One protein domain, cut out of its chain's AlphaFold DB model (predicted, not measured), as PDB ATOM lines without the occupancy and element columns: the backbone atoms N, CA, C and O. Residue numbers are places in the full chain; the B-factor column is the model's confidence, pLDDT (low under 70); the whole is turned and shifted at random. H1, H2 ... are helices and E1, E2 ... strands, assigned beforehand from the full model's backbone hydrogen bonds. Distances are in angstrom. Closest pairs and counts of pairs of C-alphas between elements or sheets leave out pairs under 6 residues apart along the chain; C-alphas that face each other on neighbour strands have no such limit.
ATOM      1  N   SER A  77       4.186 -17.084  13.861       88.00
ATOM      2  CA  SER A  77       3.914 -17.507  12.485       88.00
ATOM      3  C   SER A  77       2.940 -16.589  11.746       88.00
ATOM      4  O   SER A  77       3.099 -16.404  10.545       88.00
ATOM      5  N   GLU A  78       1.971 -15.992  12.444       91.00
ATOM      6  CA  GLU A  78       0.970 -15.105  11.834       91.00
ATOM      7  C   GLU A  78       1.543 -13.730  11.479       91.00
ATOM      8  O   GLU A  78       1.078 -13.084  10.547       91.00
ATOM      9  N   ILE A  79       2.585 -13.293  12.190       90.06
ATOM     10  CA  ILE A  79       3.219 -11.984  11.979       90.06
ATOM     11  C   ILE A  79       4.561 -12.076  11.248       90.06
ATOM     12  O   ILE A  79       5.191 -11.053  10.982       90.06
ATOM     13  N   ALA A  80       5.027 -13.283  10.921       89.50
ATOM     14  CA  ALA A  80       6.343 -13.503  10.327       89.50
ATOM     15  C   ALA A  80       6.522 -12.773   8.982       89.50
ATOM     16  O   ALA A  80       7.626 -12.312   8.684       89.50
ATOM     17  N   SER A  81       5.454 -12.623   8.188       92.38
ATOM     18  CA  SER A  81       5.495 -11.905   6.905       92.38
ATOM     19  C   SER A  81       5.759 -10.405   7.061       92.38
ATOM     20  O   SER A  81       6.408  -9.807   6.201       92.38
ATOM     21  N   LEU A  82       5.381  -9.798   8.193       93.94
ATOM     22  CA  LEU A  82       5.624  -8.375   8.459       93.94
ATOM     23  C   LEU A  82       7.121  -8.039   8.444       93.94
ATOM     24  O   LEU A  82       7.513  -6.941   8.057       93.94
ATOM     25  N   PHE A  83       7.974  -9.007   8.786       93.62
ATOM     26  CA  PHE A  83       9.432  -8.877   8.728       93.62
ATOM     27  C   PHE A  83      10.017  -9.046   7.317       93.62
ATOM     28  O   PHE A  83      11.233  -8.997   7.151       93.62
ATOM     29  N   ARG A  84       9.176  -9.244   6.299       93.38
ATOM     30  CA  ARG A  84       9.539  -9.235   4.870       93.38
ATOM     31  C   ARG A  84       8.912  -8.044   4.142       93.38
ATOM     32  O   ARG A  84       9.502  -7.487   3.225       93.38
ATOM     33  N   GLU A  85       7.720  -7.642   4.567       95.12
ATOM     34  CA  GLU A  85       6.886  -6.664   3.857       95.12
ATOM     35  C   GLU A  85       7.049  -5.220   4.360       95.12
ATOM     36  O   GLU A  85       6.573  -4.278   3.724       95.12
ATOM     37  N   PHE A  86       7.721  -5.013   5.497       95.94
ATOM     38  CA  PHE A  86       7.935  -3.676   6.047       95.94
ATOM     39  C   PHE A  86       8.702  -2.761   5.076       95.94
ATOM     40  O   PHE A  86       9.619  -3.176   4.370       95.94
ATOM     41  N   LYS A  87       8.330  -1.475   5.054       96.44
ATOM     42  CA  LYS A  87       8.873  -0.512   4.080       96.44
ATOM     43  C   LYS A  87      10.217   0.097   4.474       96.44
ATOM     44  O   LYS A  87      11.033   0.364   3.600       96.44
ATOM     45  N   HIS A  88      10.432   0.360   5.765       97.06
ATOM     46  CA  HIS A  88      11.581   1.154   6.223       97.06
ATOM     47  C   HIS A  88      12.318   0.512   7.396       97.06
ATOM     48  O   HIS A  88      13.512   0.234   7.292       97.06
ATOM     49  N   THR A  89      11.618   0.258   8.504       96.56
ATOM     50  CA  THR A  89      12.229  -0.255   9.734       96.56
ATOM     51  C   THR A  89      11.336  -1.284  10.410       96.56
ATOM     52  O   THR A  89      10.138  -1.054  10.566       96.56
ATOM     53  N   ALA A  90      11.942  -2.383  10.851       95.62
ATOM     54  CA  ALA A  90      11.377  -3.315  11.814       95.62
ATOM     55  C   ALA A  90      12.292  -3.341  13.044       95.62
ATOM     56  O   ALA A  90      13.509  -3.488  12.910       95.62
ATOM     57  N   PHE A  91      11.729  -3.198  14.246       93.62
ATOM     58  CA  PHE A  91      12.516  -3.255  15.474       93.62
ATOM     59  C   PHE A  91      11.852  -4.093  16.560       93.62
ATOM     60  O   PHE A  91      10.629  -4.121  16.695       93.62
ATOM     61  N   ARG A  92      12.679  -4.766  17.364       90.00
ATOM     62  CA  ARG A  92      12.234  -5.425  18.596       90.00
ATOM     63  C   ARG A  92      12.339  -4.437  19.753       90.00
ATOM     64  O   ARG A  92      13.447  -4.019  20.086       90.00
ATOM     65  N   LEU A  93      11.204  -4.093  20.360       91.38
ATOM     66  CA  LEU A  93      11.155  -3.322  21.602       91.38
ATOM     67  C   LEU A  93      11.262  -4.259  22.807       91.38
ATOM     68  O   LEU A  93      10.414  -5.125  23.017       91.38
ATOM     69  N   GLU A  94      12.295  -4.067  23.614       89.00
ATOM     70  CA  GLU A  94      12.542  -4.830  24.829       89.00
ATOM     71  C   GLU A  94      12.346  -3.946  26.060       89.00
ATOM     72  O   GLU A  94      13.151  -3.061  26.337       89.00
ATOM     73  N   THR A  95      11.271  -4.197  26.811       88.25
ATOM     74  CA  THR A  95      10.918  -3.417  28.014       88.25
ATOM     75  C   THR A  95      11.128  -4.178  29.323       88.25
ATOM     76  O   THR A  95      10.922  -3.626  30.401       88.25
ATOM     77  N   ARG A  96      11.508  -5.460  29.255       82.56
ATOM     78  CA  ARG A  96      11.731  -6.300  30.436       82.56
ATOM     79  C   ARG A  96      13.180  -6.214  30.903       82.56
ATOM     80  O   ARG A  96      14.096  -6.200  30.088       82.56
ATOM     81  N   ARG A  97      13.364  -6.306  32.224       79.62
ATOM     82  CA  ARG A  97      14.674  -6.404  32.900       79.62
ATOM     83  C   ARG A  97      15.505  -7.625  32.492       79.62
ATOM     84  O   ARG A  97      16.695  -7.694  32.759       79.62
ATOM     85  N   GLY A  98      14.869  -8.620  31.893       74.69
ATOM     86  CA  GLY A  98      15.524  -9.807  31.373       74.69
ATOM     87  C   GLY A  98      14.504 -10.744  30.752       74.69
ATOM     88  O   GLY A  98      13.334 -10.762  31.150       74.69
ATOM     89  N   TYR A  99      14.948 -11.532  29.779       70.88
ATOM     90  CA  TYR A  99      14.133 -12.572  29.167       70.88
ATOM     91  C   TYR A  99      14.648 -13.940  29.600       70.88
ATOM     92  O   TYR A  99      15.802 -14.296  29.371       70.88
ATOM     93  N   ALA A 100      13.767 -14.727  30.220       64.44
ATOM     94  CA  ALA A 100      14.085 -16.091  30.635       64.44
ATOM     95  C   ALA A 100      14.490 -16.975  29.442       64.44
ATOM     96  O   ALA A 100      15.312 -17.867  29.603       64.44
ATOM     97  N   SER A 101      13.974 -16.695  28.240       66.25
ATOM     98  CA  SER A 101      14.369 -17.377  27.000       66.25
ATOM     99  C   SER A 101      15.863 -17.267  26.715       66.25
ATOM    100  O   SER A 101      16.471 -18.230  26.256       66.25
ATOM    101  N   ASP A 102      16.452 -16.110  27.013       67.06
ATOM    102  CA  ASP A 102      17.855 -15.850  26.725       67.06
ATOM    103  C   ASP A 102      18.715 -16.550  27.780       67.06
ATOM    104  O   ASP A 102      19.651 -17.264  27.436       67.06
ATOM    105  N   ARG A 103      18.338 -16.453  29.062       66.81
ATOM    106  CA  ARG A 103      19.110 -17.022  30.181       66.81
ATOM    107  C   ARG A 103      19.011 -18.544  30.307       66.81
ATOM    108  O   ARG A 103      19.977 -19.169  30.731       66.81
ATOM    109  N   ASN A 104      17.876 -19.132  29.932       72.31
ATOM    110  CA  ASN A 104      17.645 -20.575  30.037       72.31
ATOM    111  C   ASN A 104      18.177 -21.352  28.821       72.31
ATOM    112  O   ASN A 104      18.202 -22.581  28.837       72.31
ATOM    113  N   GLY A 105      18.587 -20.656  27.755       75.56
ATOM    114  CA  GLY A 105      19.137 -21.282  26.559       75.56
ATOM    115  C   GLY A 105      20.618 -21.662  26.726       75.56
ATOM    116  O   GLY A 105      21.409 -20.856  27.221       75.56
ATOM    117  N   PRO A 106      21.067 -22.826  26.216       82.50
ATOM    118  CA  PRO A 106      22.477 -23.241  26.290       82.50
ATOM    119  C   PRO A 106      23.426 -22.284  25.545       82.50
ATOM    120  O   PRO A 106      24.622 -22.215  25.831       82.50
ATOM    121  N   LYS A 107      22.887 -21.509  24.597       84.12
ATOM    122  CA  LYS A 107      23.591 -20.479  23.824       84.12
ATOM    123  C   LYS A 107      24.122 -19.344  24.704       84.12
ATOM    124  O   LYS A 107      25.219 -18.863  24.447       84.12
ATOM    125  N   TRP A 108      23.394 -18.952  25.753       83.00
ATOM    126  CA  TRP A 108      23.838 -17.903  26.676       83.00
ATOM    127  C   TRP A 108      25.055 -18.332  27.489       83.00
ATOM    128  O   TRP A 108      26.034 -17.597  27.559       83.00
ATOM    129  N   GLY A 109      25.038 -19.555  28.027       86.00
ATOM    130  CA  GLY A 109      26.193 -20.122  28.726       86.00
ATOM    131  C   GLY A 109      27.431 -20.201  27.830       86.00
ATOM    132  O   GLY A 109      28.499 -19.745  28.226       86.00
ATOM    133  N   ARG A 110      27.268 -20.695  26.595       89.25
ATOM    134  CA  ARG A 110      28.346 -20.762  25.592       89.25
ATOM    135  C   ARG A 110      28.897 -19.382  25.228       89.25
ATOM    136  O   ARG A 110      30.107 -19.209  25.144       89.25
ATOM    137  N   TRP A 111      28.027 -18.392  25.034       87.56
ATOM    138  CA  TRP A 111      28.458 -17.016  24.787       87.56
ATOM    139  C   TRP A 111      29.257 -16.457  25.971       87.56
ATOM    140  O   TRP A 111      30.342 -15.916  25.772       87.56
ATOM    141  N   LYS A 112      28.779 -16.661  27.209       87.31
ATOM    142  CA  LYS A 112      29.496 -16.247  28.427       87.31
ATOM    143  C   LYS A 112      30.859 -16.922  28.582       87.31
ATOM    144  O   LYS A 112      31.757 -16.325  29.161       87.31
ATOM    145  N   SER A 113      31.032 -18.133  28.050       90.88
ATOM    146  CA  SER A 113      32.324 -18.826  28.020       90.88
ATOM    147  C   SER A 113      33.213 -18.435  26.829       90.88
ATOM    148  O   SER A 113      34.209 -19.107  26.582       90.88
ATOM    149  N   GLY A 114      32.856 -17.393  26.068       91.56
ATOM    150  CA  GLY A 114      33.651 -16.878  24.949       91.56
ATOM    151  C   GLY A 114      33.444 -17.599  23.616       91.56
ATOM    152  O   GLY A 114      34.229 -17.394  22.693       91.56
ATOM    153  N   ALA A 115      32.415 -18.443  23.481       90.81
ATOM    154  CA  ALA A 115      32.126 -19.084  22.202       90.81
ATOM    155  C   ALA A 115      31.647 -18.057  21.166       90.81
ATOM    156  O   ALA A 115      30.789 -17.217  21.456       90.81
ATOM    157  N   ASP A 116      32.127 -18.187  19.929       88.81
ATOM    158  CA  ASP A 116      31.608 -17.409  18.812       88.81
ATOM    159  C   ASP A 116      30.248 -17.958  18.357       88.81
ATOM    160  O   ASP A 116      30.125 -18.938  17.625       88.81
ATOM    161  N   ILE A 117      29.196 -17.301  18.829       85.12
ATOM    162  CA  ILE A 117      27.807 -17.618  18.497       85.12
ATOM    163  C   ILE A 117      27.402 -17.075  17.112       85.12
ATOM    164  O   ILE A 117      26.362 -17.466  16.561       85.12
ATOM    165  N   SER A 118      28.193 -16.162  16.541       80.44
ATOM    166  CA  SER A 118      27.937 -15.610  15.209       80.44
ATOM    167  C   SER A 118      28.223 -16.634  14.106       80.44
ATOM    168  O   SER A 118      27.493 -16.659  13.120       80.44
ATOM    169  N   ALA A 119      29.167 -17.550  14.344       82.19
ATOM    170  CA  ALA A 119      29.537 -18.643  13.444       82.19
ATOM    171  C   ALA A 119      28.539 -19.820  13.402       82.19
ATOM    172  O   ALA A 119      28.757 -20.791  12.678       82.19
ATOM    173  N   GLU A 120      27.450 -19.786  14.181       82.12
ATOM    174  CA  GLU A 120      26.421 -20.833  14.118       82.12
ATOM    175  C   GLU A 120      25.763 -20.897  12.732       82.12
ATOM    176  O   GLU A 120      25.619 -19.844  12.102       82.12
ATOM    177  N   PRO A 121      25.286 -22.086  12.301       82.62
ATOM    178  CA  PRO A 121      24.633 -22.258  11.015       82.62
ATOM    179  C   PRO A 121      23.565 -21.208  10.761       82.62
ATOM    180  O   PRO A 121      22.861 -20.734  11.666       82.62
ATOM    181  N   ASP A 122      23.475 -20.830   9.499       82.88
ATOM    182  CA  ASP A 122      22.490 -19.870   9.072       82.88
ATOM    183  C   ASP A 122      21.070 -20.397   9.283       82.88
ATOM    184  O   ASP A 122      20.836 -21.599   9.434       82.88
ATOM    185  N   ASN A 123      20.111 -19.484   9.329       88.12
ATOM    186  CA  ASN A 123      18.710 -19.861   9.393       88.12
ATOM    187  C   ASN A 123      17.857 -18.896   8.578       88.12
ATOM    188  O   ASN A 123      18.264 -17.769   8.294       88.12
ATOM    189  N   ALA A 124      16.630 -19.319   8.277       89.75
ATOM    190  CA  ALA A 124      15.688 -18.540   7.478       89.75
ATOM    191  C   ALA A 124      15.451 -17.116   8.021       89.75
ATOM    192  O   ALA A 124      15.128 -16.202   7.262       89.75
ATOM    193  N   TRP A 125      15.614 -16.905   9.335       89.06
ATOM    194  CA  TRP A 125      15.515 -15.579   9.943       89.06
ATOM    195  C   TRP A 125      16.722 -14.696   9.608       89.06
ATOM    196  O   TRP A 125      16.547 -13.569   9.158       89.06
ATOM    197  N   ARG A 126      17.945 -15.197   9.798       90.50
ATOM    198  CA  ARG A 126      19.193 -14.491   9.467       90.50
ATOM    199  C   ARG A 126      19.306 -14.221   7.964       90.50
ATOM    200  O   ARG A 126      19.695 -13.119   7.585       90.50
ATOM    201  N   GLU A 127      18.890 -15.171   7.130       93.25
ATOM    202  CA  GLU A 127      18.748 -14.985   5.681       93.25
ATOM    203  C   GLU A 127      17.803 -13.833   5.347       93.25
ATOM    204  O   GLU A 127      18.164 -12.945   4.574       93.25
ATOM    205  N   ASN A 128      16.625 -13.803   5.979       94.38
ATOM    206  CA  ASN A 128      15.678 -12.714   5.798       94.38
ATOM    207  C   ASN A 128      16.276 -11.365   6.215       94.38
ATOM    208  O   ASN A 128      16.238 -10.419   5.435       94.38
ATOM    209  N   VAL A 129      16.870 -11.278   7.410       93.62
ATOM    210  CA  VAL A 129      17.497 -10.037   7.891       93.62
ATOM    211  C   VAL A 129      18.515  -9.526   6.874       93.62
ATOM    212  O   VAL A 129      18.441  -8.362   6.493       93.62
ATOM    213  N   ARG A 130      19.404 -10.392   6.363       93.94
ATOM    214  CA  ARG A 130      20.390  -9.988   5.351       93.94
ATOM    215  C   ARG A 130      19.739  -9.501   4.061       93.94
ATOM    216  O   ARG A 130      20.108  -8.427   3.590       93.94
ATOM    217  N   ALA A 131      18.765 -10.239   3.527       95.75
ATOM    218  CA  ALA A 131      18.050  -9.851   2.310       95.75
ATOM    219  C   ALA A 131      17.404  -8.464   2.453       95.75
ATOM    220  O   ALA A 131      17.614  -7.587   1.624       95.75
ATOM    221  N   GLN A 132      16.704  -8.227   3.561       96.94
ATOM    222  CA  GLN A 132      16.029  -6.956   3.811       96.94
ATOM    223  C   GLN A 132      17.016  -5.805   4.049       96.94
ATOM    224  O   GLN A 132      16.797  -4.695   3.566       96.94
ATOM    225  N   THR A 133      18.133  -6.053   4.741       96.38
ATOM    226  CA  THR A 133      19.182  -5.032   4.896       96.38
ATOM    227  C   THR A 133      19.890  -4.704   3.581       96.38
ATOM    228  O   THR A 133      20.274  -3.554   3.382       96.38
ATOM    229  N   ALA A 134      20.012  -5.663   2.655       97.31
ATOM    230  CA  ALA A 134      20.563  -5.422   1.320       97.31
ATOM    231  C   ALA A 134      19.649  -4.529   0.458       97.31
ATOM    232  O   ALA A 134      20.139  -3.803  -0.402       97.31
ATOM    233  N   GLU A 135      18.340  -4.518   0.731       97.06
ATOM    234  CA  GLU A 135      17.371  -3.578   0.142       97.06
ATOM    235  C   GLU A 135      17.412  -2.173   0.789       97.06
ATOM    236  O   GLU A 135      16.621  -1.302   0.434       97.06
ATOM    237  N   GLY A 136      18.301  -1.931   1.762       97.75
ATOM    238  CA  GLY A 136      18.410  -0.653   2.478       97.75
ATOM    239  C   GLY A 136      17.411  -0.478   3.629       97.75
ATOM    240  O   GLY A 136      17.334   0.602   4.221       97.75
ATOM    241  N   LYS A 137      16.650  -1.522   3.976       98.00
ATOM    242  CA  LYS A 137      15.739  -1.510   5.128       98.00
ATOM    243  C   LYS A 137      16.506  -1.719   6.437       98.00
ATOM    244  O   LYS A 137      17.585  -2.308   6.459       98.00
ATOM    245  N   ARG A 138      15.934  -1.274   7.560       97.19
ATOM    246  CA  ARG A 138      16.570  -1.373   8.883       97.19
ATOM    247  C   ARG A 138      15.932  -2.445   9.760       97.19
ATOM    248  O   ARG A 138      14.724  -2.427   9.988       97.19
ATOM    249  N   PHE A 139      16.770  -3.333  10.287       95.69
ATOM    250  CA  PHE A 139      16.438  -4.249  11.375       95.69
ATOM    251  C   PHE A 139      17.131  -3.779  12.647       95.69
ATOM    252  O   PHE A 139      18.357  -3.707  12.693       95.69
ATOM    253  N   GLU A 140      16.355  -3.467  13.679       94.19
ATOM    254  CA  GLU A 140      16.880  -2.836  14.889       94.19
ATOM    255  C   GLU A 140      16.401  -3.535  16.166       94.19
ATOM    256  O   GLU A 140      15.438  -4.310  16.195       94.19
ATOM    257  N   ARG A 141      17.091  -3.245  17.265       90.62
ATOM    258  CA  ARG A 141      16.678  -3.637  18.609       90.62
ATOM    259  C   ARG A 141      16.728  -2.407  19.496       90.62
ATOM    260  O   ARG A 141      17.778  -1.789  19.627       90.62
ATOM    261  N   VAL A 142      15.598  -2.089  20.114       91.88
ATOM    262  CA  VAL A 142      15.448  -0.973  21.050       91.88
ATOM    263  C   VAL A 142      15.199  -1.569  22.424       91.88
ATOM    264  O   VAL A 142      14.230  -2.302  22.607       91.88
ATOM    265  N   ARG A 143      16.070  -1.281  23.392       88.38
ATOM    266  CA  ARG A 143      15.971  -1.840  24.742       88.38
ATOM    267  C   ARG A 143      15.937  -0.737  25.786       88.38
ATOM    268  O   ARG A 143      16.791   0.143  25.782       88.38
ATOM    269  N   LEU A 144      14.978  -0.837  26.701       89.88
ATOM    270  CA  LEU A 144      15.004  -0.110  27.963       89.88
ATOM    271  C   LEU A 144      15.895  -0.886  28.935       89.88
ATOM    272  O   LEU A 144      15.695  -2.085  29.142       89.88
TER     273      LEU A 144
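Overview. This is residues 77 to 144 of the 152 residues of an uncharacterized protein of Streptomyces sp. PTY087I2 (UniProt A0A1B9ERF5). What shape is it? It is a wide, open loop: the strands E1 and E2 make a ribbon with H1 and H4 near its beginning, and past E1 the backbone swings out through H2 and H3 before returning to H4. What builds it? The printed part has 68 residues with four named helices and two strands, in the order H1 E1 H2 H3 H4 E2; the sheet is parallel, the class mixed. How compact is it? It is loose, with a radius of gyration of the C-alphas of 14.2 A and spans of 37 by 28 by 22 A.

Arrangement. What meets the first helix? H1, residues 82 to 85, and H4, residues 124 to 134, only just touch, with 3 pairs of C-alphas within 8 A; the closest, Arg 84 and Gln 132, are 7.0 A apart. How do the strands pair? E1, residues 89 to 94, and E2, residues 138 to 143, are parallel at 17 degrees; N 90 and O 138, 2.9 A apart, are within hydrogen-bond range. With H2, residues 100 to 103, H3, residues 106 to 112, and H4 they form a strand-helix-strand unit, parallel neighbour strands with helices between. How do the helices stand? H2 and H3 are close but not clearly touching, their closest C-alphas, Asp 102 and Trp 108, 6.3 A apart; H3 and H4 are apart. In H3 and H4 every O i to N i+4 pair is within hydrogen-bond range; H1 and H2 are too short for one.

Along the chain. Where does H1 begin? C-alpha 82 is at (5.624, -8.375, 8.459). Where does E2 end? C-alpha 143 is at (15.971, -1.840, 24.742). How long are the longer elements? From first to last C-alpha E1 measures 15.8 A, H4 15.3 A and E2 15.9 A.

Size, cuts and confidence. How large is it? The two C-alphas farthest apart, Lys 87 and Ser 113, are 38.2 A apart. Is it unbroken? The printed part has no cut, and the link from H3 to H4, 11 residues, is long. Where is confidence low? Residues 100 to 103, which are H2, have pLDDT under 70.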